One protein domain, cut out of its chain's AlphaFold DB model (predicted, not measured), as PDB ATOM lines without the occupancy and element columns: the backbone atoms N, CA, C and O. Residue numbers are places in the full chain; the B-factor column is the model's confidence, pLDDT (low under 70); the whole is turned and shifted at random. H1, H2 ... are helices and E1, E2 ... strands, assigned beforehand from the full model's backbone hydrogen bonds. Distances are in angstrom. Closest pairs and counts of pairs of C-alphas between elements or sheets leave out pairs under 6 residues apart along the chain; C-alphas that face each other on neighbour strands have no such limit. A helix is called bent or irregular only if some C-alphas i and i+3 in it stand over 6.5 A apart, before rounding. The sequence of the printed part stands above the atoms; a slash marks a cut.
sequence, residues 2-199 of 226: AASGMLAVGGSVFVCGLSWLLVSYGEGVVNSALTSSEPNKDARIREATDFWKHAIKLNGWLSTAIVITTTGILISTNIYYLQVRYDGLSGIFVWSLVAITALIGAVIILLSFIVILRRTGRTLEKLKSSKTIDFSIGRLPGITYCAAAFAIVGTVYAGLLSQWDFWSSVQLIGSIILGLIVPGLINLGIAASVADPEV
ATOM      1  N   ALA A   2     122.656 114.080  68.530       62.22
ATOM      2  CA  ALA A   2     122.813 114.037  69.992       62.22
ATOM      3  C   ALA A   2     121.774 113.128  70.678       62.22
ATOM      4  O   ALA A   2     122.140 112.273  71.475       62.22
ATOM      5  N   ALA A   3     120.496 113.230  70.292       68.69
ATOM      6  CA  ALA A   3     119.435 112.355  70.804       68.69
ATOM      7  C   ALA A   3     119.680 110.868  70.486       68.69
ATOM      8  O   ALA A   3     119.580 110.020  71.368       68.69
ATOM      9  N   SER A   4     120.065 110.557  69.246       69.81
ATOM     10  CA  SER A   4     120.404 109.197  68.813       69.81
ATOM     11  C   SER A   4     121.603 108.648  69.588       69.81
ATOM     12  O   SER A   4     121.568 107.508  70.028       69.81
ATOM     13  N   GLY A   5     122.638 109.467  69.806       67.31
ATOM     14  CA  GLY A   5     123.814 109.087  70.582       67.31
ATOM     15  C   GLY A   5     123.503 108.861  72.059       67.31
ATOM     16  O   GLY A   5     123.982 107.888  72.632       67.31
ATOM     17  N   MET A   6     122.644 109.685  72.664       70.00
ATOM     18  CA  MET A   6     122.178 109.476  74.038       70.00
ATOM     19  C   MET A   6     121.345 108.204  74.180       70.00
ATOM     20  O   MET A   6     121.567 107.441  75.115       70.00
ATOM     21  N   LEU A   7     120.427 107.942  73.246       76.19
ATOM     22  CA  LEU A   7     119.628 106.715  73.243       76.19
ATOM     23  C   LEU A   7     120.519 105.482  73.073       76.19
ATOM     24  O   LEU A   7     120.340 104.488  73.772       76.19
ATOM     25  N   ALA A   8     121.519 105.576  72.198       74.94
ATOM     26  CA  ALA A   8     122.486 104.517  71.964       74.94
ATOM     27  C   ALA A   8     123.331 104.245  73.231       74.94
ATOM     28  O   ALA A   8     123.423 103.102  73.671       74.94
ATOM     29  N   VAL A   9     123.872 105.282  73.887       73.56
ATOM     30  CA  VAL A   9     124.616 105.138  75.157       73.56
ATOM     31  C   VAL A   9     123.724 104.606  76.277       73.56
ATOM     32  O   VAL A   9     124.141 103.713  77.009       73.56
ATOM     33  N   GLY A  10     122.492 105.104  76.404       75.00
ATOM     34  CA  GLY A  10     121.526 104.613  77.390       75.00
ATOM     35  C   GLY A  10     121.210 103.129  77.196       75.00
ATOM     36  O   GLY A  10     121.227 102.366  78.161       75.00
ATOM     37  N   GLY A  11     121.017 102.702  75.943       77.88
ATOM     38  CA  GLY A  11     120.866 101.295  75.575       77.88
ATOM     39  C   GLY A  11     122.082 100.455  75.966       77.88
ATOM     40  O   GLY A  11     121.922  99.429  76.625       77.88
ATOM     41  N   SER A  12     123.298 100.916  75.650       77.69
ATOM     42  CA  SER A  12     124.541 100.259  76.083       77.69
ATOM     43  C   SER A  12     124.633 100.110  77.595       77.69
ATOM     44  O   SER A  12     124.915  99.019  78.082       77.69
ATOM     45  N   VAL A  13     124.385 101.181  78.353       78.69
ATOM     46  CA  VAL A  13     124.450 101.158  79.823       78.69
ATOM     47  C   VAL A  13     123.437 100.170  80.390       78.69
ATOM     48  O   VAL A  13     123.789  99.380  81.261       78.69
ATOM     49  N   PHE A  14     122.205 100.165  79.876       79.56
ATOM     50  CA  PHE A  14     121.157  99.253  80.330       79.56
ATOM     51  C   PHE A  14     121.512  97.784  80.064       79.56
ATOM     52  O   PHE A  14     121.468  96.953  80.970       79.56
ATOM     53  N   VAL A  15     121.924  97.467  78.836       80.62
ATOM     54  CA  VAL A  15     122.274  96.103  78.408       80.62
ATOM     55  C   VAL A  15     123.515  95.589  79.147       80.62
ATOM     56  O   VAL A  15     123.532  94.453  79.632       80.62
ATOM     57  N   CYS A  16     124.541  96.427  79.304       77.38
ATOM     58  CA  CYS A  16     125.737  96.084  80.074       77.38
ATOM     59  C   CYS A  16     125.442  95.967  81.577       77.38
ATOM     60  O   CYS A  16     125.968  95.065  82.226       77.38
ATOM     61  N   GLY A  17     124.568  96.817  82.124       76.62
ATOM     62  CA  GLY A  17     124.118  96.750  83.516       76.62
ATOM     63  C   GLY A  17     123.353  95.463  83.826       76.62
ATOM     64  O   GLY A  17     123.671  94.783  84.799       76.62
ATOM     65  N   LEU A  18     122.416  95.064  82.957       80.12
ATOM     66  CA  LEU A  18     121.722  93.773  83.057       80.12
ATOM     67  C   LEU A  18     122.696  92.595  82.994       80.12
ATOM     68  O   LEU A  18     122.588  91.650  83.775       80.12
ATOM     69  N   SER A  19     123.672  92.660  82.087       77.81
ATOM     70  CA  SER A  19     124.690  91.615  81.955       77.81
ATOM     71  C   SER A  19     125.566  91.500  83.202       77.81
ATOM     72  O   SER A  19     125.965  90.399  83.577       77.81
ATOM     73  N   TRP A  20     125.868  92.628  83.848       76.38
ATOM     74  CA  TRP A  20     126.609  92.661  85.104       76.38
ATOM     75  C   TRP A  20     125.798  92.040  86.242       76.38
ATOM     76  O   TRP A  20     126.297  91.145  86.919       76.38
ATOM     77  N   LEU A  21     124.521  92.415  86.367       80.56
ATOM     78  CA  LEU A  21     123.600  91.848  87.356       80.56
ATOM     79  C   LEU A  21     123.490  90.323  87.213       80.56
ATOM     80  O   LEU A  21     123.553  89.612  88.212       80.56
ATOM     81  N   LEU A  22     123.411  89.807  85.982       80.00
ATOM     82  CA  LEU A  22     123.371  88.363  85.717       80.00
ATOM     83  C   LEU A  22     124.635  87.637  86.216       80.00
ATOM     84  O   LEU A  22     124.547  86.538  86.765       80.00
ATOM     85  N   VAL A  23     125.813  88.246  86.037       79.31
ATOM     86  CA  VAL A  23     127.091  87.681  86.503       79.31
ATOM     87  C   VAL A  23     127.195  87.722  88.027       79.31
ATOM     88  O   VAL A  23     127.586  86.713  88.613       79.31
ATOM     89  N   SER A  24     126.801  88.830  88.663       79.44
ATOM     90  CA  SER A  24     126.769  88.964  90.129       79.44
ATOM     91  C   SER A  24     125.751  88.024  90.777       79.44
ATOM     92  O   SER A  24     125.991  87.472  91.845       79.44
ATOM     93  N   TYR A  25     124.619  87.773  90.113       80.44
ATOM     94  CA  TYR A  25     123.662  86.771  90.575       80.44
ATOM     95  C   TYR A  25     124.268  85.360  90.549       80.44
ATOM     96  O   TYR A  25     124.139  84.615  91.517       80.44
ATOM     97  N   GLY A  26     124.975  85.004  89.468       79.69
ATOM     98  CA  GLY A  26     125.662  83.713  89.357       79.69
ATOM     99  C   GLY A  26     126.704  83.481  90.456       79.69
ATOM    100  O   GLY A  26     126.764  82.390  91.015       79.69
ATOM    101  N   GLU A  27     127.463  84.516  90.822       78.81
ATOM    102  CA  GLU A  27     128.396  84.489  91.958       78.81
ATOM    103  C   GLU A  27     127.675  84.187  93.281       78.81
ATOM    104  O   GLU A  27     128.058  83.261  93.997       78.81
ATOM    105  N   GLY A  28     126.582  84.900  93.578       79.81
ATOM    106  CA  GLY A  28     125.794  84.671  94.793       79.81
ATOM    107  C   GLY A  28     125.258  83.238  94.897       79.81
ATOM    108  O   GLY A  28     125.268  82.643  95.979       79.81
ATOM    109  N   VAL A  29     124.855  82.644  93.770       82.00
ATOM    110  CA  VAL A  29     124.410  81.240  93.703       82.00
ATOM    111  C   VAL A  29     125.564  80.274  93.996       82.00
ATOM    112  O   VAL A  29     125.381  79.326  94.764       82.00
ATOM    113  N   VAL A  30     126.757  80.514  93.443       81.56
ATOM    114  CA  VAL A  30     127.951  79.688  93.700       81.56
ATOM    115  C   VAL A  30     128.385  79.785  95.164       81.56
ATOM    116  O   VAL A  30     128.598  78.754  95.805       81.56
ATOM    117  N   ASN A  31     128.430  80.990  95.733       80.31
ATOM    118  CA  ASN A  31     128.793  81.208  97.137       80.31
ATOM    119  C   ASN A  31     127.782  80.564  98.102       80.31
ATOM    120  O   ASN A  31     128.161  79.959  99.108       80.31
ATOM    121  N   SER A  32     126.493  80.594  97.755       80.88
ATOM    122  CA  SER A  32     125.442  79.892  98.504       80.88
ATOM    123  C   SER A  32     125.599  78.366  98.434       80.88
ATOM    124  O   SER A  32     125.376  77.662  99.419       80.88
ATOM    125  N   ALA A  33     126.022  77.824  97.288       80.94
ATOM    126  CA  ALA A  33     126.308  76.395  97.150       80.94
ATOM    127  C   ALA A  33     127.569  75.973  97.932       80.94
ATOM    128  O   ALA A  33     127.600  74.888  98.516       80.94
ATOM    129  N   LEU A  34     128.591  76.834  97.998       79.50
ATOM    130  CA  LEU A  34     129.831  76.598  98.749       79.50
ATOM    131  C   LEU A  34     129.627  76.594 100.269       79.50
ATOM    132  O   LEU A  34     130.319  75.856 100.972       79.50
ATOM    133  N   THR A  35     128.680  77.376 100.780       80.69
ATOM    134  CA  THR A  35     128.369  77.474 102.220       80.69
ATOM    135  C   THR A  35     127.337  76.446 102.693       80.69
ATOM    136  O   THR A  35     127.247  76.174 103.890       80.69
ATOM    137  N   SER A  36     126.612  75.797 101.775       79.25
ATOM    138  CA  SER A  36     125.692  74.703 102.105       79.25
ATOM    139  C   SER A  36     126.428  73.488 102.699       79.25
ATOM    140  O   SER A  36     127.534  73.131 102.276       79.25
ATOM    141  N   SER A  37     125.794  72.839 103.682       76.50
ATOM    142  CA  SER A  37     126.265  71.608 104.348       76.50
ATOM    143  C   SER A  37     125.540  70.344 103.853       76.50
ATOM    144  O   SER A  37     125.558  69.311 104.516       76.50
ATOM    145  N   GLU A  38     124.861  70.417 102.707       79.50
ATOM    146  CA  GLU A  38     124.052  69.317 102.171       79.50
ATOM    147  C   GLU A  38     124.879  68.141 101.608       79.50
ATOM    148  O   GLU A  38     125.969  68.343 101.068       79.50
ATOM    149  N   PRO A  39     124.331  66.908 101.630       71.19
ATOM    150  CA  PRO A  39     125.021  65.700 101.168       71.19
ATOM    151  C   PRO A  39     125.276  65.645  99.648       71.19
ATOM    152  O   PRO A  39     126.050  64.806  99.202       71.19
ATOM    153  N   ASN A  40     124.671  66.534  98.846       79.88
ATOM    154  CA  ASN A  40     124.872  66.619  97.389       79.88
ATOM    155  C   ASN A  40     125.547  67.935  96.946       79.88
ATOM    156  O   ASN A  40     125.232  68.521  95.905       79.88
ATOM    157  N   LYS A  41     126.458  68.436  97.780       77.94
ATOM    158  CA  LYS A  41     127.143  69.719  97.590       77.94
ATOM    159  C   LYS A  41     127.921  69.803  96.275       77.94
ATOM    160  O   LYS A  41     127.824  70.803  95.569       77.94
ATOM    161  N   ASP A  42     128.640  68.745  95.909       79.56
ATOM    162  CA  ASP A  42     129.517  68.754  94.733       79.56
ATOM    163  C   ASP A  42     128.747  68.874  93.411       79.56
ATOM    164  O   ASP A  42     129.190  69.576  92.497       79.56
ATOM    165  N   ALA A  43     127.577  68.234  93.303       82.75
ATOM    166  CA  ALA A  43     126.732  68.349  92.116       82.75
ATOM    167  C   ALA A  43     126.148  69.764  91.979       82.75
ATOM    168  O   ALA A  43     126.208  70.345  90.896       82.75
ATOM    169  N   ARG A  44     125.672  70.357  93.084       80.44
ATOM    170  CA  ARG A  44     125.143  71.733  93.099       80.44
ATOM    171  C   ARG A  44     126.210  72.774  92.773       80.44
ATOM    172  O   ARG A  44     125.932  73.714  92.036       80.44
ATOM    173  N   ILE A  45     127.434  72.608  93.283       80.00
ATOM    174  CA  ILE A  45     128.556  73.500  92.955       80.00
ATOM    175  C   ILE A  45     128.871  73.428  91.462       80.00
ATOM    176  O   ILE A  45     129.078  74.470  90.838       80.00
ATOM    177  N   ARG A  46     128.893  72.227  90.867       82.75
ATOM    178  CA  ARG A  46     129.128  72.068  89.422       82.75
ATOM    179  C   ARG A  46     128.054  72.764  88.596       82.75
ATOM    180  O   ARG A  46     128.400  73.546  87.716       82.75
ATOM    181  N   GLU A  47     126.785  72.545  88.924       85.19
ATOM    182  CA  GLU A  47     125.657  73.178  88.233       85.19
ATOM    183  C   GLU A  47     125.701  74.711  88.345       85.19
ATOM    184  O   GLU A  47     125.634  75.410  87.333       85.19
ATOM    185  N   ALA A  48     125.918  75.242  89.553       82.25
ATOM    186  CA  ALA A  48     126.053  76.680  89.790       82.25
ATOM    187  C   ALA A  48     127.250  77.283  89.036       82.25
ATOM    188  O   ALA A  48     127.147  78.355  88.436       82.25
ATOM    189  N   THR A  49     128.381  76.575  89.016       80.94
ATOM    190  CA  THR A  49     129.593  77.006  88.307       80.94
ATOM    191  C   THR A  49     129.380  77.015  86.795       80.94
ATOM    192  O   THR A  49     129.850  77.922  86.107       80.94
ATOM    193  N   ASP A  50     128.676  76.026  86.246       82.81
ATOM    194  CA  ASP A  50     128.411  75.950  84.810       82.81
ATOM    195  C   ASP A  50     127.394  77.003  84.361       82.81
ATOM    196  O   ASP A  50     127.620  77.658  83.336       82.81
ATOM    197  N   PHE A  51     126.356  77.267  85.164       83.38
ATOM    198  CA  PHE A  51     125.474  78.422  84.972       83.38
ATOM    199  C   PHE A  51     126.272  79.732  84.951       83.38
ATOM    200  O   PHE A  51     126.139  80.540  84.030       83.38
ATOM    201  N   TRP A  52     127.164  79.922  85.922       80.19
ATOM    202  CA  TRP A  52     127.951  81.145  86.042       80.19
ATOM    203  C   TRP A  52     128.936  81.341  84.878       80.19
ATOM    204  O   TRP A  52     129.012  82.431  84.303       80.19
ATOM    205  N   LYS A  53     129.619  80.279  84.428       77.81
ATOM    206  CA  LYS A  53     130.435  80.315  83.198       77.81
ATOM    207  C   LYS A  53     129.606  80.728  81.984       77.81
ATOM    208  O   LYS A  53     130.099  81.471  81.129       77.81
ATOM    209  N   HIS A  54     128.374  80.234  81.884       81.00
ATOM    210  CA  HIS A  54     127.475  80.587  80.791       81.00
ATOM    211  C   HIS A  54     127.089  82.070  80.850       81.00
ATOM    212  O   HIS A  54     127.213  82.767  79.843       81.00
ATOM    213  N   ALA A  55     126.738  82.583  82.034       79.69
ATOM    214  CA  ALA A  55     126.430  83.997  82.258       79.69
ATOM    215  C   ALA A  55     127.603  84.924  81.884       79.69
ATOM    216  O   ALA A  55     127.399  85.957  81.246       79.69
ATOM    217  N   ILE A  56     128.844  84.539  82.197       78.06
ATOM    218  CA  ILE A  56     130.044  85.318  81.842       78.06
ATOM    219  C   ILE A  56     130.271  85.353  80.329       78.06
ATOM    220  O   ILE A  56     130.543  86.420  79.772       78.06
ATOM    221  N   LYS A  57     130.138  84.210  79.645       78.00
ATOM    222  CA  LYS A  57     130.244  84.156  78.177       78.00
ATOM    223  C   LYS A  57     129.153  84.987  77.512       78.00
ATOM    224  O   LYS A  57     129.447  85.729  76.574       78.00
ATOM    225  N   LEU A  58     127.925  84.887  78.019       79.06
ATOM    226  CA  LEU A  58     126.788  85.660  77.535       79.06
ATOM    227  C   LEU A  58     127.035  87.160  77.716       79.06
ATOM    228  O   LEU A  58     126.857  87.904  76.764       79.06
ATOM    229  N   ASN A  59     127.536  87.597  78.876       82.19
ATOM    230  CA  ASN A  59     127.900  88.994  79.133       82.19
ATOM    231  C   ASN A  59     128.953  89.513  78.135       82.19
ATOM    232  O   ASN A  59     128.798  90.603  77.581       82.19
ATOM    233  N   GLY A  60     129.999  88.729  77.855       72.62
ATOM    234  CA  GLY A  60     131.008  89.084  76.851       72.62
ATOM    235  C   GLY A  60     130.411  89.271  75.451       72.62
ATOM    236  O   GLY A  60     130.699  90.265  74.778       72.62
ATOM    237  N   TRP A  61     129.524  88.364  75.034       79.25
ATOM    238  CA  TRP A  61     128.808  88.458  73.756       79.25
ATOM    239  C   TRP A  61     127.832  89.633  73.707       79.25
ATOM    240  O   TRP A  61     127.849  90.386  72.736       79.25
ATOM    241  N   LEU A  62     127.026  89.826  74.752       79.12
ATOM    242  CA  LEU A  62     126.034  90.899  74.833       79.12
ATOM    243  C   LEU A  62     126.714  92.273  74.807       79.12
ATOM    244  O   LEU A  62     126.307  93.144  74.044       79.12
ATOM    245  N   SER A  63     127.801  92.429  75.572       79.12
ATOM    246  CA  SER A  63     128.637  93.636  75.581       79.12
ATOM    247  C   SER A  63     129.255  93.899  74.205       79.12
ATOM    248  O   SER A  63     129.296  95.035  73.743       79.12
ATOM    249  N   THR A  64     129.717  92.853  73.515       77.31
ATOM    250  CA  THR A  64     130.287  92.994  72.166       77.31
ATOM    251  C   THR A  64     129.227  93.424  71.161       77.31
ATOM    252  O   THR A  64     129.425  94.397  70.435       77.31
ATOM    253  N   ALA A  65     128.091  92.726  71.145       81.50
ATOM    254  CA  ALA A  65     126.984  93.012  70.245       81.50
ATOM    255  C   ALA A  65     126.487  94.447  70.437       81.50
ATOM    256  O   ALA A  65     126.414  95.198  69.468       81.50
ATOM    257  N   ILE A  66     126.239  94.867  71.683       82.81
ATOM    258  CA  ILE A  66     125.715  96.208  71.944       82.81
ATOM    259  C   ILE A  66     126.724  97.297  71.592       82.81
ATOM    260  O   ILE A  66     126.333  98.296  70.997       82.81
ATOM    261  N   VAL A  67     128.020  97.116  71.867       80.81
ATOM    262  CA  VAL A  67     129.044  98.105  71.499       80.81
ATOM    263  C   VAL A  67     129.159  98.243  69.981       80.81
ATOM    264  O   VAL A  67     129.218  99.369  69.482       80.81
ATOM    265  N   ILE A  68     129.141  97.130  69.237       81.31
ATOM    266  CA  ILE A  68     129.179  97.147  67.767       81.31
ATOM    267  C   ILE A  68     127.935  97.845  67.214       81.31
ATOM    268  O   ILE A  68     128.066  98.785  66.431       81.31
ATOM    269  N   THR A  69     126.737  97.437  67.640       83.94
ATOM    270  CA  THR A  69     125.475  98.008  67.146       83.94
ATOM    271  C   THR A  69     125.369  99.494  67.478       83.94
ATOM    272  O   THR A  69     125.070 100.302  66.600       83.94
ATOM    273  N   THR A  70     125.681  99.880  68.713       81.38
ATOM    274  CA  THR A  70     125.633 101.273  69.181       81.38
ATOM    275  C   THR A  70     126.606 102.145  68.399       81.38
ATOM    276  O   THR A  70     126.223 103.202  67.898       81.38
ATOM    277  N   THR A  71     127.852 101.693  68.230       79.44
ATOM    278  CA  THR A  71     128.867 102.443  67.474       79.44
ATOM    279  C   THR A  71     128.526 102.512  65.987       79.44
ATOM    280  O   THR A  71     128.696 103.563  65.378       79.44
ATOM    281  N   GLY A  72     127.959 101.448  65.413       79.31
ATOM    282  CA  GLY A  72     127.437 101.451  64.045       79.31
ATOM    283  C   GLY A  72     126.335 102.491  63.841       79.31
ATOM    284  O   GLY A  72     126.422 103.302  62.923       79.31
ATOM    285  N   ILE A  73     125.349 102.544  64.745       83.81
ATOM    286  CA  ILE A  73     124.278 103.554  64.712       83.81
ATOM    287  C   ILE A  73     124.857 104.967  64.836       83.81
ATOM    288  O   ILE A  73     124.443 105.863  64.095       83.81
ATOM    289  N   LEU A  74     125.826 105.179  65.734       80.94
ATOM    290  CA  LEU A  74     126.517 106.464  65.887       80.94
ATOM    291  C   LEU A  74     127.198 106.871  64.571       80.94
ATOM    292  O   LEU A  74     126.993 107.992  64.108       80.94
ATOM    293  N   ILE A  75     127.936 105.969  63.917       81.38
ATOM    294  CA  ILE A  75     128.576 106.233  62.617       81.38
ATOM    295  C   ILE A  75     127.524 106.596  61.565       81.38
ATOM    296  O   ILE A  75     127.603 107.678  60.984       81.38
ATOM    297  N   SER A  76     126.508 105.753  61.352       82.06
ATOM    298  CA  SER A  76     125.468 105.990  60.340       82.06
ATOM    299  C   SER A  76     124.729 107.310  60.562       82.06
ATOM    300  O   SER A  76     124.491 108.051  59.610       82.06
ATOM    301  N   THR A  77     124.421 107.649  61.817       83.00
ATOM    302  CA  THR A  77     123.733 108.903  62.154       83.00
ATOM    303  C   THR A  77     124.610 110.125  61.866       83.00
ATOM    304  O   THR A  77     124.102 111.138  61.385       83.00
ATOM    305  N   ASN A  78     125.918 110.050  62.140       80.12
ATOM    306  CA  ASN A  78     126.847 111.141  61.829       80.12
ATOM    307  C   ASN A  78     127.055 111.296  60.316       80.12
ATOM    308  O   ASN A  78     127.057 112.421  59.823       80.12
ATOM    309  N   ILE A  79     127.168 110.193  59.566       82.06
ATOM    310  CA  ILE A  79     127.282 110.230  58.097       82.06
ATOM    311  C   ILE A  79     126.049 110.896  57.485       82.06
ATOM    312  O   ILE A  79     126.191 111.827  56.695       82.06
ATOM    313  N   TYR A  80     124.853 110.466  57.892       84.62
ATOM    314  CA  TYR A  80     123.603 111.037  57.391       84.62
ATOM    315  C   TYR A  80     123.508 112.540  57.680       84.62
ATOM    316  O   TYR A  80     123.141 113.322  56.809       84.62
ATOM    317  N   TYR A  81     123.899 112.970  58.882       80.62
ATOM    318  CA  TYR A  81     123.919 114.392  59.213       80.62
ATOM    319  C   TYR A  81     124.893 115.192  58.345       80.62
ATOM    320  O   TYR A  81     124.531 116.263  57.863       80.62
ATOM    321  N   LEU A  82     126.116 114.686  58.148       81.12
ATOM    322  CA  LEU A  82     127.119 115.362  57.326       81.12
ATOM    323  C   LEU A  82     126.637 115.517  55.882       81.12
ATOM    324  O   LEU A  82     126.820 116.582  55.303       81.12
ATOM    325  N   GLN A  83     125.979 114.493  55.336       81.81
ATOM    326  CA  GLN A  83     125.399 114.539  53.995       81.81
ATOM    327  C   GLN A  83     124.270 115.570  53.902       81.81
ATOM    328  O   GLN A  83     124.314 116.431  53.038       81.81
ATOM    329  N   VAL A  84     123.303 115.548  54.822       83.25
ATOM    330  CA  VAL A  84     122.139 116.450  54.760       83.25
ATOM    331  C   VAL A  84     122.510 117.910  55.036       83.25
ATOM    332  O   VAL A  84     122.004 118.813  54.375       83.25
ATOM    333  N   ARG A  85     123.377 118.182  56.020       79.75
ATOM    334  CA  ARG A  85     123.700 119.563  56.428       79.75
ATOM    335  C   ARG A  85     124.682 120.249  55.479       79.75
ATOM    336  O   ARG A  85     124.657 121.474  55.390       79.75
ATOM    337  N   TYR A  86     125.532 119.485  54.793       78.31
ATOM    338  CA  TYR A  86     126.595 120.012  53.932       78.31
ATOM    339  C   TYR A  86     126.459 119.601  52.461       78.31
ATOM    340  O   TYR A  86     127.431 119.706  51.721       78.31
ATOM    341  N   ASP A  87     125.259 119.210  52.024       73.31
ATOM    342  CA  ASP A  87     124.956 118.779  50.647       73.31
ATOM    343  C   ASP A  87     125.367 119.815  49.572       73.31
ATOM    344  O   ASP A  87     125.663 119.471  48.433       73.31
ATOM    345  N   GLY A  88     125.451 121.100  49.944       67.38
ATOM    346  CA  GLY A  88     125.879 122.198  49.067       67.38
ATOM    347  C   GLY A  88     127.375 122.554  49.095       67.38
ATOM    348  O   GLY A  88     127.781 123.479  48.390       67.38
ATOM    349  N   LEU A  89     128.203 121.891  49.913       71.94
ATOM    350  CA  LEU A  89     129.661 122.096  49.934       71.94
ATOM    351  C   LEU A  89     130.369 121.174  48.932       71.94
ATOM    352  O   LEU A  89     129.803 120.206  48.433       71.94
ATOM    353  N   SER A  90     131.641 121.464  48.633       74.19
ATOM    354  CA  SER A  90     132.434 120.648  47.710       74.19
ATOM    355  C   SER A  90     132.416 119.172  48.128       74.19
ATOM    356  O   SER A  90     132.753 118.825  49.262       74.19
ATOM    357  N   GLY A  91     132.042 118.285  47.198       75.31
ATOM    358  CA  GLY A  91     131.864 116.861  47.500       75.31
ATOM    359  C   GLY A  91     133.091 116.233  48.171       75.31
ATOM    360  O   GLY A  91     132.955 115.457  49.109       75.31
ATOM    361  N   ILE A  92     134.299 116.644  47.776       82.06
ATOM    362  CA  ILE A  92     135.567 116.159  48.345       82.06
ATOM    363  C   ILE A  92     135.670 116.448  49.853       82.06
ATOM    364  O   ILE A  92     136.166 115.610  50.607       82.06
ATOM    365  N   PHE A  93     135.189 117.606  50.314       80.75
ATOM    366  CA  PHE A  93     135.234 117.983  51.726       80.75
ATOM    367  C   PHE A  93     134.278 117.128  52.567       80.75
ATOM    368  O   PHE A  93     134.674 116.584  53.598       80.75
ATOM    369  N   VAL A  94     133.047 116.933  52.086       78.50
ATOM    370  CA  VAL A  94     132.038 116.099  52.758       78.50
ATOM    371  C   VAL A  94     132.484 114.636  52.805       78.50
ATOM    372  O   VAL A  94     132.441 114.016  53.868       78.50
ATOM    373  N   TRP A  95     132.999 114.096  51.696       79.88
ATOM    374  CA  TRP A  95     133.536 112.731  51.639       79.88
ATOM    375  C   TRP A  95     134.727 112.528  52.581       79.88
ATOM    376  O   TRP A  95     134.824 111.488  53.230       79.88
ATOM    377  N   SER A  96     135.596 113.535  52.711       83.94
ATOM    378  CA  SER A  96     136.727 113.498  53.644       83.94
ATOM    379  C   SER A  96     136.258 113.477  55.103       83.94
ATOM    380  O   SER A  96     136.743 112.667  55.893       83.94
ATOM    381  N   LEU A  97     135.268 114.302  55.470       80.81
ATOM    382  CA  LEU A  97     134.672 114.292  56.815       80.81
ATOM    383  C   LEU A  97     133.979 112.964  57.132       80.81
ATOM    384  O   LEU A  97     134.133 112.436  58.236       80.81
ATOM    385  N   VAL A  98     133.255 112.396  56.166       82.12
ATOM    386  CA  VAL A  98     132.628 111.073  56.287       82.12
ATOM    387  C   VAL A  98     133.686 109.993  56.517       82.12
ATOM    388  O   VAL A  98     133.545 109.201  57.449       82.12
ATOM    389  N   ALA A  99     134.771 109.993  55.738       82.25
ATOM    390  CA  ALA A  99     135.857 109.026  55.877       82.25
ATOM    391  C   ALA A  99     136.552 109.124  57.245       82.25
ATOM    392  O   ALA A  99     136.761 108.102  57.898       82.25
ATOM    393  N   ILE A 100     136.850 110.338  57.720       85.12
ATOM    394  CA  ILE A 100     137.452 110.565  59.045       85.12
ATOM    395  C   ILE A 100     136.517 110.073  60.157       85.12
ATOM    396  O   ILE A 100     136.949 109.372  61.070       85.12
ATOM    397  N   THR A 101     135.226 110.392  60.066       80.31
ATOM    398  CA  THR A 101     134.214 109.980  61.052       80.31
ATOM    399  C   THR A 101     134.077 108.456  61.103       80.31
ATOM    400  O   THR A 101     134.063 107.864  62.185       80.31
ATOM    401  N   ALA A 102     134.034 107.803  59.938       79.31
ATOM    402  CA  ALA A 102     133.990 106.349  59.833       79.31
ATOM    403  C   ALA A 102     135.268 105.695  60.385       79.31
ATOM    404  O   ALA A 102     135.177 104.707  61.112       79.31
ATOM    405  N   LEU A 103     136.444 106.272  60.107       85.56
ATOM    406  CA  LEU A 103     137.729 105.793  60.623       85.56
ATOM    407  C   LEU A 103     137.774 105.849  62.155       85.56
ATOM    408  O   LEU A 103     138.124 104.858  62.791       85.56
ATOM    409  N   ILE A 104     137.378 106.976  62.758       83.00
ATOM    410  CA  ILE A 104     137.323 107.133  64.221       83.00
ATOM    411  C   ILE A 104     136.383 106.088  64.832       83.00
ATOM    412  O   ILE A 104     136.752 105.406  65.788       83.00
ATOM    413  N   GLY A 105     135.191 105.920  64.254       76.62
ATOM    414  CA  GLY A 105     134.237 104.907  64.700       76.62
ATOM    415  C   GLY A 105     134.795 103.483  64.605       76.62
ATOM    416  O   GLY A 105     134.687 102.716  65.561       76.62
ATOM    417  N   ALA A 106     135.461 103.140  63.500       79.19
ATOM    418  CA  ALA A 106     136.092 101.834  63.310       79.19
ATOM    419  C   ALA A 106     137.209 101.566  64.334       79.19
ATOM    420  O   ALA A 106     137.286 100.467  64.885       79.19
ATOM    421  N   VAL A 107     138.032 102.573  64.649       83.75
ATOM    422  CA  VAL A 107     139.070 102.475  65.690       83.75
ATOM    423  C   VAL A 107     138.446 102.221  67.063       83.75
ATOM    424  O   VAL A 107     138.919 101.351  67.795       83.75
ATOM    425  N   ILE A 108     137.359 102.918  67.406       77.94
ATOM    426  CA  ILE A 108     136.639 102.715  68.674       77.94
ATOM    427  C   ILE A 108     136.071 101.293  68.761       77.94
ATOM    428  O   ILE A 108     136.207 100.649  69.806       77.94
ATOM    429  N   ILE A 109     135.488 100.771  67.675       78.62
ATOM    430  CA  ILE A 109     134.990  99.386  67.611       78.62
ATOM    431  C   ILE A 109     136.137  98.398  67.834       78.62
ATOM    432  O   ILE A 109     136.024  97.515  68.683       78.62
ATOM    433  N   LEU A 110     137.249  98.561  67.112       79.62
ATOM    434  CA  LEU A 110     138.395  97.656  67.193       79.62
ATOM    435  C   LEU A 110     138.999  97.631  68.603       79.62
ATOM    436  O   LEU A 110     139.223  96.557  69.160       79.62
ATOM    437  N   LEU A 111     139.223  98.803  69.204       78.25
ATOM    438  CA  LEU A 111     139.745  98.911  70.568       78.25
ATOM    439  C   LEU A 111     138.795  98.273  71.582       78.25
ATOM    440  O   LEU A 111     139.239  97.507  72.438       78.25
ATOM    441  N   SER A 112     137.493  98.532  71.458       74.69
ATOM    442  CA  SER A 112     136.489  97.949  72.350       74.69
ATOM    443  C   SER A 112     136.452  96.428  72.228       74.69
ATOM    444  O   SER A 112     136.455  95.729  73.238       74.69
ATOM    445  N   PHE A 113     136.507  95.901  71.004       73.62
ATOM    446  CA  PHE A 113     136.539  94.465  70.750       73.62
ATOM    447  C   PHE A 113     137.772  93.795  71.375       73.62
ATOM    448  O   PHE A 113     137.645  92.794  72.081       73.62
ATOM    449  N   ILE A 114     138.960  94.386  71.201       77.69
ATOM    450  CA  ILE A 114     140.206  93.888  71.808       77.69
ATOM    451  C   ILE A 114     140.104  93.871  73.339       77.69
ATOM    452  O   ILE A 114     140.520  92.898  73.976       77.69
ATOM    453  N   VAL A 115     139.555  94.928  73.939       78.00
ATOM    454  CA  VAL A 115     139.368  95.024  75.394       78.00
ATOM    455  C   VAL A 115     138.412  93.941  75.896       78.00
ATOM    456  O   VAL A 115     138.740  93.260  76.868       78.00
ATOM    457  N   ILE A 116     137.282  93.717  75.219       73.00
ATOM    458  CA  ILE A 116     136.292  92.703  75.618       73.00
ATOM    459  C   ILE A 116     136.864  91.288  75.499       73.00
ATOM    460  O   ILE A 116     136.669  90.475  76.408       73.00
ATOM    461  N   LEU A 117     137.608  90.982  74.431       72.69
ATOM    462  CA  LEU A 117     138.253  89.676  74.271       72.69
ATOM    463  C   LEU A 117     139.294  89.420  75.362       72.69
ATOM    464  O   LEU A 117     139.265  88.372  76.010       72.69
ATOM    465  N   ARG A 118     140.181  90.392  75.613       76.44
ATOM    466  CA  ARG A 118     141.192  90.293  76.679       76.44
ATOM    467  C   ARG A 118     140.548  90.129  78.052       76.44
ATOM    468  O   ARG A 118     141.014  89.315  78.845       76.44
ATOM    469  N   ARG A 119     139.470  90.867  78.322       71.94
ATOM    470  CA  ARG A 119     138.682  90.756  79.555       71.94
ATOM    471  C   ARG A 119     138.080  89.361  79.706       71.94
ATOM    472  O   ARG A 119     138.313  88.711  80.718       71.94
ATOM    473  N   THR A 120     137.335  88.898  78.703       65.94
ATOM    474  CA  THR A 120     136.627  87.608  78.756       65.94
ATOM    475  C   THR A 120     137.607  86.449  78.935       65.94
ATOM    476  O   THR A 120     137.342  85.541  79.720       65.94
ATOM    477  N   GLY A 121     138.769  86.515  78.274       68.31
ATOM    478  CA  GLY A 121     139.859  85.556  78.462       68.31
ATOM    479  C   GLY A 121     140.385  85.533  79.899       68.31
ATOM    480  O   GLY A 121     140.404  84.473  80.519       68.31
ATOM    481  N   ARG A 122     140.721  86.701  80.470       71.50
ATOM    482  CA  ARG A 122     141.235  86.801  81.850       71.50
ATOM    483  C   ARG A 122     140.244  86.289  82.893       71.50
ATOM    484  O   ARG A 122     140.641  85.559  83.796       71.50
ATOM    485  N   THR A 123     138.963  86.645  82.781       65.44
ATOM    486  CA  THR A 123     137.937  86.173  83.726       65.44
ATOM    487  C   THR A 123     137.787  84.653  83.654       65.44
ATOM    488  O   THR A 123     137.679  84.002  84.689       65.44
ATOM    489  N   LEU A 124     137.840  84.073  82.449       68.38
ATOM    490  CA  LEU A 124     137.733  82.626  82.258       68.38
ATOM    491  C   LEU A 124     138.966  81.868  82.781       68.38
ATOM    492  O   LEU A 124     138.817  80.797  83.367       68.38
ATOM    493  N   GLU A 125     140.169  82.422  82.607       72.81
ATOM    494  CA  GLU A 125     141.408  81.859  83.161       72.81
ATOM    495  C   GLU A 125     141.407  81.868  84.693       72.81
ATOM    496  O   GLU A 125     141.703  80.843  85.311       72.81
ATOM    497  N   LYS A 126     140.997  82.979  85.320       66.38
ATOM    498  CA  LYS A 126     140.898  83.081  86.786       66.38
ATOM    499  C   LYS A 126     139.864  82.109  87.369       66.38
ATOM    500  O   LYS A 126     140.124  81.480  88.392       66.38
ATOM    501  N   LEU A 127     138.748  81.896  86.672       64.50
ATOM    502  CA  LEU A 127     137.727  80.895  87.013       64.50
ATOM    503  C   LEU A 127     138.236  79.453  86.995       64.50
ATOM    504  O   LEU A 127     137.732  78.605  87.723       64.50
ATOM    505  N   LYS A 128     139.228  79.160  86.152       67.81
ATOM    506  CA  LYS A 128     139.858  77.838  86.103       67.81
ATOM    507  C   LYS A 128     140.795  77.604  87.294       67.81
ATOM    508  O   LYS A 128     141.073  76.453  87.613       67.81
ATOM    509  N   SER A 129     141.288  78.676  87.920       60.56
ATOM    510  CA  SER A 129     142.350  78.621  88.928       60.56
ATOM    511  C   SER A 129     141.897  78.904  90.364       60.56
ATOM    512  O   SER A 129     142.634  78.540  91.277       60.56
ATOM    513  N   SER A 130     140.751  79.557  90.594       54.12
ATOM    514  CA  SER A 130     140.358  80.007  91.941       54.12
ATOM    515  C   SER A 130     139.253  79.160  92.583       54.12
ATOM    516  O   SER A 130     138.329  78.712  91.907       54.12
ATOM    517  N   LYS A 131     139.350  78.959  93.908       51.72
ATOM    518  CA  LYS A 131     138.405  78.182  94.741       51.72
ATOM    519  C   LYS A 131     137.369  79.064  95.460       51.72
ATOM    520  O   LYS A 131     136.316  78.569  95.846       51.72
ATOM    521  N   THR A 132     137.659  80.355  95.581       50.97
ATOM    522  CA  THR A 132     136.776  81.430  96.053       50.97
ATOM    523  C   THR A 132     137.067  82.662  95.207       50.97
ATOM    524  O   THR A 132     138.214  82.911  94.824       50.97
ATOM    525  N   ILE A 133     136.025  83.369  94.797       51.28
ATOM    526  CA  ILE A 133     136.133  84.517  93.906       51.28
ATOM    527  C   ILE A 133     135.266  85.605  94.518       51.28
ATOM    528  O   ILE A 133     134.049  85.458  94.506       51.28
ATOM    529  N   ASP A 134     135.903  86.650  95.043       51.00
ATOM    530  CA  ASP A 134     135.227  87.889  95.413       51.00
ATOM    531  C   ASP A 134     135.401  88.887  94.276       51.00
ATOM    532  O   ASP A 134     136.506  89.099  93.771       51.00
ATOM    533  N   PHE A 135     134.315  89.496  93.822       54.47
ATOM    534  CA  PHE A 135     134.391  90.526  92.797       54.47
ATOM    535  C   PHE A 135     134.593  91.921  93.392       54.47
ATOM    536  O   PHE A 135     133.720  92.481  94.054       54.47
ATOM    537  N   SER A 136     135.708  92.559  93.033       53.84
ATOM    538  CA  SER A 136     135.870  93.994  93.245       53.84
ATOM    539  C   SER A 136     135.004  94.757  92.239       53.84
ATOM    540  O   SER A 136     135.135  94.592  91.022       53.84
ATOM    541  N   ILE A 137     134.134  95.639  92.747       52.12
ATOM    542  CA  ILE A 137     133.287  96.561  91.962       52.12
ATOM    543  C   ILE A 137     134.110  97.417  90.973       52.12
ATOM    544  O   ILE A 137     133.579  97.887  89.961       52.12
ATOM    545  N   GLY A 138     135.421  97.570  91.193       58.53
ATOM    546  CA  GLY A 138     136.348  98.158  90.228       58.53
ATOM    547  C   GLY A 138     135.929  99.555  89.744       58.53
ATOM    548  O   GLY A 138     135.467 100.397  90.512       58.53
ATOM    549  N   ARG A 139     136.099  99.828  88.441       59.34
ATOM    550  CA  ARG A 139     135.831 101.144  87.812       59.34
ATOM    551  C   ARG A 139     134.367 101.379  87.403       59.34
ATOM    552  O   ARG A 139     134.094 102.414  86.792       59.34
ATOM    553  N   LEU A 140     133.428 100.481  87.731       64.00
ATOM    554  CA  LEU A 140     132.002 100.641  87.384       64.00
ATOM    555  C   LEU A 140     131.403 101.981  87.852       64.00
ATOM    556  O   LEU A 140     130.768 102.652  87.033       64.00
ATOM    557  N   PRO A 141     131.611 102.427  89.110       65.00
ATOM    558  CA  PRO A 141     130.976 103.649  89.603       65.00
ATOM    559  C   PRO A 141     131.394 104.871  88.781       65.00
ATOM    560  O   PRO A 141     130.550 105.649  88.348       65.00
ATOM    561  N   GLY A 142     132.690 104.987  88.474       66.00
ATOM    562  CA  GLY A 142     133.236 106.098  87.692       66.00
ATOM    563  C   GLY A 142     132.658 106.183  86.279       66.00
ATOM    564  O   GLY A 142     132.273 107.261  85.837       66.00
ATOM    565  N   ILE A 143     132.530 105.049  85.582       72.19
ATOM    566  CA  ILE A 143     131.936 105.019  84.236       72.19
ATOM    567  C   ILE A 143     130.445 105.372  84.272       72.19
ATOM    568  O   ILE A 143     129.962 106.089  83.397       72.19
ATOM    569  N   THR A 144     129.729 104.923  85.304       69.81
ATOM    570  CA  THR A 144     128.302 105.232  85.479       69.81
ATOM    571  C   THR A 144     128.082 106.734  85.700       69.81
ATOM    572  O   THR A 144     127.199 107.318  85.072       69.81
ATOM    573  N   TYR A 145     128.935 107.395  86.495       76.44
ATOM    574  CA  TYR A 145     128.905 108.856  86.646       76.44
ATOM    575  C   TYR A 145     129.224 109.588  85.340       76.44
ATOM    576  O   TYR A 145     128.546 110.559  85.011       76.44
ATOM    577  N   CYS A 146     130.201 109.112  84.560       75.12
ATOM    578  CA  CYS A 146     130.503 109.681  83.244       75.12
ATOM    579  C   CYS A 146     129.318 109.557  82.277       75.12
ATOM    580  O   CYS A 146     129.010 110.509  81.563       75.12
ATOM    581  N   ALA A 147     128.627 108.412  82.272       73.75
ATOM    582  CA  ALA A 147     127.435 108.205  81.455       73.75
ATOM    583  C   ALA A 147     126.283 109.131  81.875       73.75
ATOM    584  O   ALA A 147     125.641 109.739  81.018       73.75
ATOM    585  N   ALA A 148     126.060 109.296  83.183       76.56
ATOM    586  CA  ALA A 148     125.050 110.207  83.713       76.56
ATOM    587  C   ALA A 148     125.367 111.676  83.384       76.56
ATOM    588  O   ALA A 148     124.510 112.398  82.878       76.56
ATOM    589  N   ALA A 149     126.614 112.108  83.594       78.25
ATOM    590  CA  ALA A 149     127.066 113.449  83.235       78.25
ATOM    591  C   ALA A 149     126.912 113.706  81.730       78.25
ATOM    592  O   ALA A 149     126.432 114.763  81.324       78.25
ATOM    593  N   PHE A 150     127.248 112.720  80.898       80.12
ATOM    594  CA  PHE A 150     127.060 112.809  79.456       80.12
ATOM    595  C   PHE A 150     125.586 112.919  79.055       80.12
ATOM    596  O   PHE A 150     125.269 113.707  78.168       80.12
ATOM    597  N   ALA A 151     124.675 112.201  79.717       75.75
ATOM    598  CA  ALA A 151     123.242 112.331  79.461       75.75
ATOM    599  C   ALA A 151     122.733 113.754  79.758       75.75
ATOM    600  O   ALA A 151     121.962 114.305  78.972       75.75
ATOM    601  N   ILE A 152     123.209 114.380  80.841       80.31
ATOM    602  CA  ILE A 152     122.866 115.766  81.204       80.31
ATOM    603  C   ILE A 152     123.452 116.752  80.183       80.31
ATOM    604  O   ILE A 152     122.737 117.581  79.624       80.31
ATOM    605  N   VAL A 153     124.749 116.651  79.887       82.38
ATOM    606  CA  VAL A 153     125.418 117.555  78.936       82.38
ATOM    607  C   VAL A 153     124.834 117.404  77.529       82.38
ATOM    608  O   VAL A 153     124.587 118.399  76.848       82.38
ATOM    609  N   GLY A 154     124.565 116.173  77.098       75.62
ATOM    610  CA  GLY A 154     123.979 115.869  75.797       75.62
ATOM    611  C   GLY A 154     122.553 116.397  75.643       75.62
ATOM    612  O   GLY A 154     122.215 116.902  74.571       75.62
ATOM    613  N   THR A 155     121.728 116.338  76.695       77.31
ATOM    614  CA  THR A 155     120.360 116.891  76.673       77.31
ATOM    615  C   THR A 155     120.370 118.409  76.631       77.31
ATOM    616  O   THR A 155     119.668 118.988  75.801       77.31
ATOM    617  N   VAL A 156     121.212 119.058  77.439       81.50
ATOM    618  CA  VAL A 156     121.389 120.518  77.392       81.50
ATOM    619  C   VAL A 156     121.873 120.957  76.009       81.50
ATOM    620  O   VAL A 156     121.296 121.865  75.417       81.50
ATOM    621  N   TYR A 157     122.874 120.276  75.446       79.69
ATOM    622  CA  TYR A 157     123.382 120.578  74.108       79.69
ATOM    623  C   TYR A 157     122.321 120.381  73.016       79.69
ATOM    624  O   TYR A 157     122.172 121.235  72.146       79.69
ATOM    625  N   ALA A 158     121.540 119.297  73.071       76.44
ATOM    626  CA  ALA A 158     120.437 119.070  72.137       76.44
ATOM    627  C   ALA A 158     119.359 120.166  72.232       76.44
ATOM    628  O   ALA A 158     118.860 120.617  71.202       76.44
ATOM    629  N   GLY A 159     119.041 120.624  73.447       77.94
ATOM    630  CA  GLY A 159     118.126 121.742  73.680       77.94
ATOM    631  C   GLY A 159     118.652 123.052  73.094       77.94
ATOM    632  O   GLY A 159     117.937 123.723  72.353       77.94
ATOM    633  N   LEU A 160     119.924 123.375  73.332       81.50
ATOM    634  CA  LEU A 160     120.563 124.571  72.776       81.50
ATOM    635  C   LEU A 160     120.567 124.560  71.243       81.50
ATOM    636  O   LEU A 160     120.233 125.569  70.629       81.50
ATOM    637  N   LEU A 161     120.861 123.414  70.621       76.62
ATOM    638  CA  LEU A 161     120.802 123.258  69.164       76.62
ATOM    639  C   LEU A 161     119.396 123.431  68.579       76.62
ATOM    640  O   LEU A 161     119.273 123.757  67.402       76.62
ATOM    641  N   SER A 162     118.346 123.176  69.363       76.38
ATOM    642  CA  SER A 162     116.963 123.343  68.901       76.38
ATOM    643  C   SER A 162     116.500 124.800  68.899       76.38
ATOM    644  O   SER A 162     115.566 125.135  68.176       76.38
ATOM    645  N   GLN A 163     117.142 125.657  69.699       79.31
ATOM    646  CA  GLN A 163     116.726 127.048  69.888       79.31
ATOM    647  C   GLN A 163     117.679 128.056  69.243       79.31
ATOM    648  O   GLN A 163     117.226 129.128  68.845       79.31
ATOM    649  N   TRP A 164     118.970 127.733  69.117       75.50
ATOM    650  CA  TRP A 164     119.987 128.648  68.600       75.50
ATOM    651  C   TRP A 164     120.820 128.041  67.475       75.50
ATOM    652  O   TRP A 164     121.321 126.919  67.576       75.50
ATOM    653  N   ASP A 165     121.018 128.836  66.420       74.75
ATOM    654  CA  ASP A 165     121.936 128.513  65.331       74.75
ATOM    655  C   ASP A 165     123.336 129.015  65.713       74.75
ATOM    656  O   ASP A 165     123.631 130.214  65.719       74.75
ATOM    657  N   PHE A 166     124.187 128.086  66.143       73.56
ATOM    658  CA  PHE A 166     125.579 128.375  66.481       73.56
ATOM    659  C   PHE A 166     126.420 128.560  65.214       73.56
ATOM    660  O   PHE A 166     126.034 128.167  64.116       73.56
ATOM    661  N   TRP A 167     127.635 129.089  65.372       77.06
ATOM    662  CA  TRP A 167     128.618 129.088  64.288       77.06
ATOM    663  C   TRP A 167     128.828 127.661  63.758       77.06
ATOM    664  O   TRP A 167     129.119 126.746  64.538       77.06
ATOM    665  N   SER A 168     128.740 127.487  62.435       76.38
ATOM    666  CA  SER A 168     128.745 126.180  61.758       76.38
ATOM    667  C   SER A 168     129.899 125.263  62.181       76.38
ATOM    668  O   SER A 168     129.719 124.051  62.283       76.38
ATOM    669  N   SER A 169     131.075 125.825  62.480       77.69
ATOM    670  CA  SER A 169     132.248 125.065  62.931       77.69
ATOM    671  C   SER A 169     132.110 124.535  64.363       77.69
ATOM    672  O   SER A 169     132.471 123.393  64.636       77.69
ATOM    673  N   VAL A 170     131.559 125.336  65.281       79.94
ATOM    674  CA  VAL A 170     131.346 124.933  66.683       79.94
ATOM    675  C   VAL A 170     130.268 123.858  66.754       79.94
ATOM    676  O   VAL A 170     130.434 122.856  67.450       79.94
ATOM    677  N   GLN A 171     129.203 124.023  65.969       79.62
ATOM    678  CA  GLN A 171     128.125 123.048  65.851       79.62
ATOM    679  C   GLN A 171     128.630 121.713  65.285       79.62
ATOM    680  O   GLN A 171     128.286 120.661  65.822       79.62
ATOM    681  N   LEU A 172     129.476 121.733  64.248       78.31
ATOM    682  CA  LEU A 172     130.111 120.534  63.685       78.31
ATOM    683  C   LEU A 172     130.955 119.802  64.739       78.31
ATOM    684  O   LEU A 172     130.749 118.614  64.983       78.31
ATOM    685  N   ILE A 173     131.884 120.514  65.381       81.25
ATOM    686  CA  ILE A 173     132.819 119.931  66.350       81.25
ATOM    687  C   ILE A 173     132.056 119.369  67.553       81.25
ATOM    688  O   ILE A 173     132.258 118.211  67.922       81.25
ATOM    689  N   GLY A 174     131.132 120.145  68.127       79.44
ATOM    690  CA  GLY A 174     130.311 119.705  69.256       79.44
ATOM    691  C   GLY A 174     129.460 118.483  68.912       79.44
ATOM    692  O   GLY A 174     129.337 117.564  69.719       79.44
ATOM    693  N   SER A 175     128.948 118.417  67.682       76.69
ATOM    694  CA  SER A 175     128.174 117.278  67.190       76.69
ATOM    695  C   SER A 175     128.992 116.000  67.049       76.69
ATOM    696  O   SER A 175     128.508 114.943  67.435       76.69
ATOM    697  N   ILE A 176     130.221 116.079  66.538       79.12
ATOM    698  CA  ILE A 176     131.106 114.912  66.406       79.12
ATOM    699  C   ILE A 176     131.580 114.447  67.790       79.12
ATOM    700  O   ILE A 176     131.602 113.250  68.082       79.12
ATOM    701  N   ILE A 177     131.918 115.384  68.680       81.38
ATOM    702  CA  ILE A 177     132.370 115.055  70.036       81.38
ATOM    703  C   ILE A 177     131.241 114.389  70.827       81.38
ATOM    704  O   ILE A 177     131.412 113.272  71.316       81.38
ATOM    705  N   LEU A 178     130.079 115.037  70.927       79.81
ATOM    706  CA  LEU A 178     128.952 114.535  71.716       79.81
ATOM    707  C   LEU A 178     128.168 113.432  70.996       79.81
ATOM    708  O   LEU A 178     127.474 112.656  71.639       79.81
ATOM    709  N   GLY A 179     128.265 113.338  69.674       73.94
ATOM    710  CA  GLY A 179     127.546 112.362  68.858       73.94
ATOM    711  C   GLY A 179     128.369 111.155  68.426       73.94
ATOM    712  O   GLY A 179     127.797 110.274  67.794       73.94
ATOM    713  N   LEU A 180     129.673 111.088  68.716       76.88
ATOM    714  CA  LEU A 180     130.516 109.933  68.372       76.88
ATOM    715  C   LEU A 180     131.606 109.669  69.412       76.88
ATOM    716  O   LEU A 180     131.672 108.568  69.957       76.88
ATOM    717  N   ILE A 181     132.451 110.663  69.700       78.44
ATOM    718  CA  ILE A 181     133.670 110.456  70.500       78.44
ATOM    719  C   ILE A 181     133.327 110.132  71.954       78.44
ATOM    720  O   ILE A 181     133.736 109.091  72.459       78.44
ATOM    721  N   VAL A 182     132.560 110.990  72.630       78.56
ATOM    722  CA  VAL A 182     132.198 110.791  74.042       78.56
ATOM    723  C   VAL A 182     131.342 109.530  74.235       78.56
ATOM    724  O   VAL A 182     131.714 108.712  75.079       78.56
ATOM    725  N   PRO A 183     130.286 109.278  73.430       75.38
ATOM    726  CA  PRO A 183     129.584 107.992  73.421       75.38
ATOM    727  C   PRO A 183     130.505 106.781  73.256       75.38
ATOM    728  O   PRO A 183     130.381 105.796  73.982       75.38
ATOM    729  N   GLY A 184     131.448 106.856  72.314       76.94
ATOM    730  CA  GLY A 184     132.397 105.785  72.037       76.94
ATOM    731  C   GLY A 184     133.360 105.528  73.195       76.94
ATOM    732  O   GLY A 184     133.607 104.375  73.538       76.94
ATOM    733  N   LEU A 185     133.848 106.583  73.851       78.56
ATOM    734  CA  LEU A 185     134.695 106.474  75.041       78.56
ATOM    735  C   LEU A 185     133.933 105.906  76.241       78.56
ATOM    736  O   LEU A 185     134.494 105.104  76.985       78.56
ATOM    737  N   ILE A 186     132.662 106.275  76.420       78.06
ATOM    738  CA  ILE A 186     131.807 105.695  77.463       78.06
ATOM    739  C   ILE A 186     131.584 104.207  77.185       78.06
ATOM    740  O   ILE A 186     131.789 103.400  78.085       78.06
ATOM    741  N   ASN A 187     131.263 103.821  75.947       75.94
ATOM    742  CA  ASN A 187     131.133 102.412  75.558       75.94
ATOM    743  C   ASN A 187     132.425 101.620  75.810       75.94
ATOM    744  O   ASN A 187     132.376 100.519  76.354       75.94
ATOM    745  N   LEU A 188     133.582 102.193  75.469       73.38
ATOM    746  CA  LEU A 188     134.890 101.596  75.748       73.38
ATOM    747  C   LEU A 188     135.138 101.464  77.258       73.38
ATOM    748  O   LEU A 188     135.648 100.447  77.727       73.38
ATOM    749  N   GLY A 189     134.751 102.483  78.023       68.06
ATOM    750  CA  GLY A 189     134.811 102.487  79.477       68.06
ATOM    751  C   GLY A 189     133.951 101.390  80.096       68.06
ATOM    752  O   GLY A 189     134.454 100.643  80.926       68.06
ATOM    753  N   ILE A 190     132.706 101.234  79.635       70.44
ATOM    754  CA  ILE A 190     131.779 100.173  80.062       70.44
ATOM    755  C   ILE A 190     132.351  98.794  79.716       70.44
ATOM    756  O   ILE A 190     132.332  97.880  80.540       70.44
ATOM    757  N   ALA A 191     132.911  98.643  78.515       66.06
ATOM    758  CA  ALA A 191     133.563  97.409  78.091       66.06
ATOM    759  C   ALA A 191     134.742  97.027  79.007       66.06
ATOM    760  O   ALA A 191     134.934  95.842  79.302       66.06
ATOM    761  N   ALA A 192     135.495  98.028  79.478       64.81
ATOM    762  CA  ALA A 192     136.632  97.872  80.381       64.81
ATOM    763  C   ALA A 192     136.240  97.731  81.865       64.81
ATOM    764  O   ALA A 192     136.986  97.121  82.630       64.81
ATOM    765  N   SER A 193     135.105  98.287  82.293       57.41
ATOM    766  CA  SER A 193     134.644  98.273  83.682       57.41
ATOM    767  C   SER A 193     133.759  97.064  83.946       57.41
ATOM    768  O   SER A 193     132.538  97.182  84.001       57.41
ATOM    769  N   VAL A 194     134.354  95.891  84.122       58.56
ATOM    770  CA  VAL A 194     133.649  94.785  84.769       58.56
ATOM    771  C   VAL A 194     134.505  94.201  85.861       58.56
ATOM    772  O   VAL A 194     135.730  94.257  85.805       58.56
ATOM    773  N   ALA A 195     133.766  93.711  86.848       49.47
ATOM    774  CA  ALA A 195     134.208  93.076  88.057       49.47
ATOM    775  C   ALA A 195     135.451  92.219  87.788       49.47
ATOM    776  O   ALA A 195     135.451  91.340  86.919       49.47
ATOM    777  N   ASP A 196     136.532  92.557  88.479       47.31
ATOM    778  CA  ASP A 196     137.766  91.788  88.465       47.31
ATOM    779  C   ASP A 196     137.686  90.874  89.688       47.31
ATOM    780  O   ASP A 196     137.431  91.379  90.786       47.31
ATOM    781  N   PRO A 197     137.805  89.548  89.529       43.25
ATOM    782  CA  PRO A 197     137.782  88.683  90.686       43.25
ATOM    783  C   PRO A 197     139.097  88.891  91.448       43.25
ATOM    784  O   PRO A 197     140.187  88.632  90.910       43.25
ATOM    785  N   GLU A 198     138.983  89.445  92.653       42.12
ATOM    786  CA  GLU A 198     140.027  89.466  93.665       42.12
ATOM    787  C   GLU A 198     140.196  88.039  94.180       42.12
ATOM    788  O   GLU A 198     139.252  87.338  94.545       42.12
ATOM    789  N   VAL A 199     141.437  87.570  94.117       42.84
ATOM    790  CA  VAL A 199     141.818  86.301  94.717       42.84
ATOM    791  C   VAL A 199     142.118  86.619  96.173       42.84
ATOM    792  O   VAL A 199     143.190  87.149  96.466       42.84
TER     793      VAL A 199
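AT A GLANCE: This is residues 2 to 199 of the 226 residues of an uncharacterized protein of Mycobacterium gallinarum (UniProt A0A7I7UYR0). The domain is a long rod of helices side by side: long H1, H2 and H3 run in alternating directions, with shorter H4 and bent but nearly straight H5 beside them. The second arm of H5, H5b, sits in the middle, and a small antiparallel pair of strands, E1 and E2, follows H3 and H5. The printed part has 198 residues, mostly helix, in the order H1 H2 H3 E1 H4 H5 E2. It is loose, with a radius of gyration of the C-alphas of 21.0 A and spans of 76 by 30 by 21 A.

HOW THE PARTS SIT: H1, residues 2 to 35, and H2, residues 41 to 85, form a helical hairpin at a shallow tilt of 6 degrees; their closest C-alphas, Gly 26 and Trp 52, are 4.8 A apart. H2 and H3, residues 91 to 129, form another; their closest C-alphas, Ile 79 and Val 98, are 5.7 A apart. H4, residues 140 to 163, touches H1 at residues 2 to 13 alone, closest at the C-alphas of Ala 2 and Ala 158, 6.0 A. H5, residues 168 to 192, was assigned as one helix by its hydrogen bonds but is bent: C-alphas 179 and 182 are 7.1 A apart. Its arms are H5a, residues 168 to 179, and H5b, residues 182 to 192. H5b touches H3, closest at the C-alphas of Ser 112 and Leu 188, 5.2 A. The helices and arms form a bundle, and in each every O i to N i+4 pair is within hydrogen-bond range. E1, residues 134 to 136, and E2, residues 196 to 198, are antiparallel, with N 198 and O 134 2.7 A apart, within hydrogen-bond range.

IN THESE COORDINATES: H1 begins at C-alpha 2 (122.813, 114.037, 69.992) and measures 49.1 A, H2 64.7 A, H3 57.3 A and H4 35.2 A. E2 ends at C-alpha 198 (140.027, 89.466, 93.665).

THE WHOLE: The C-alphas farthest apart, Pro 39 and Ser 90, are 77.0 A apart. The printed part has no cut, and its links are tight. Mean pLDDT of the printed part is 75.1; residues 126 to 142 and 191 to 199 are among those under 70.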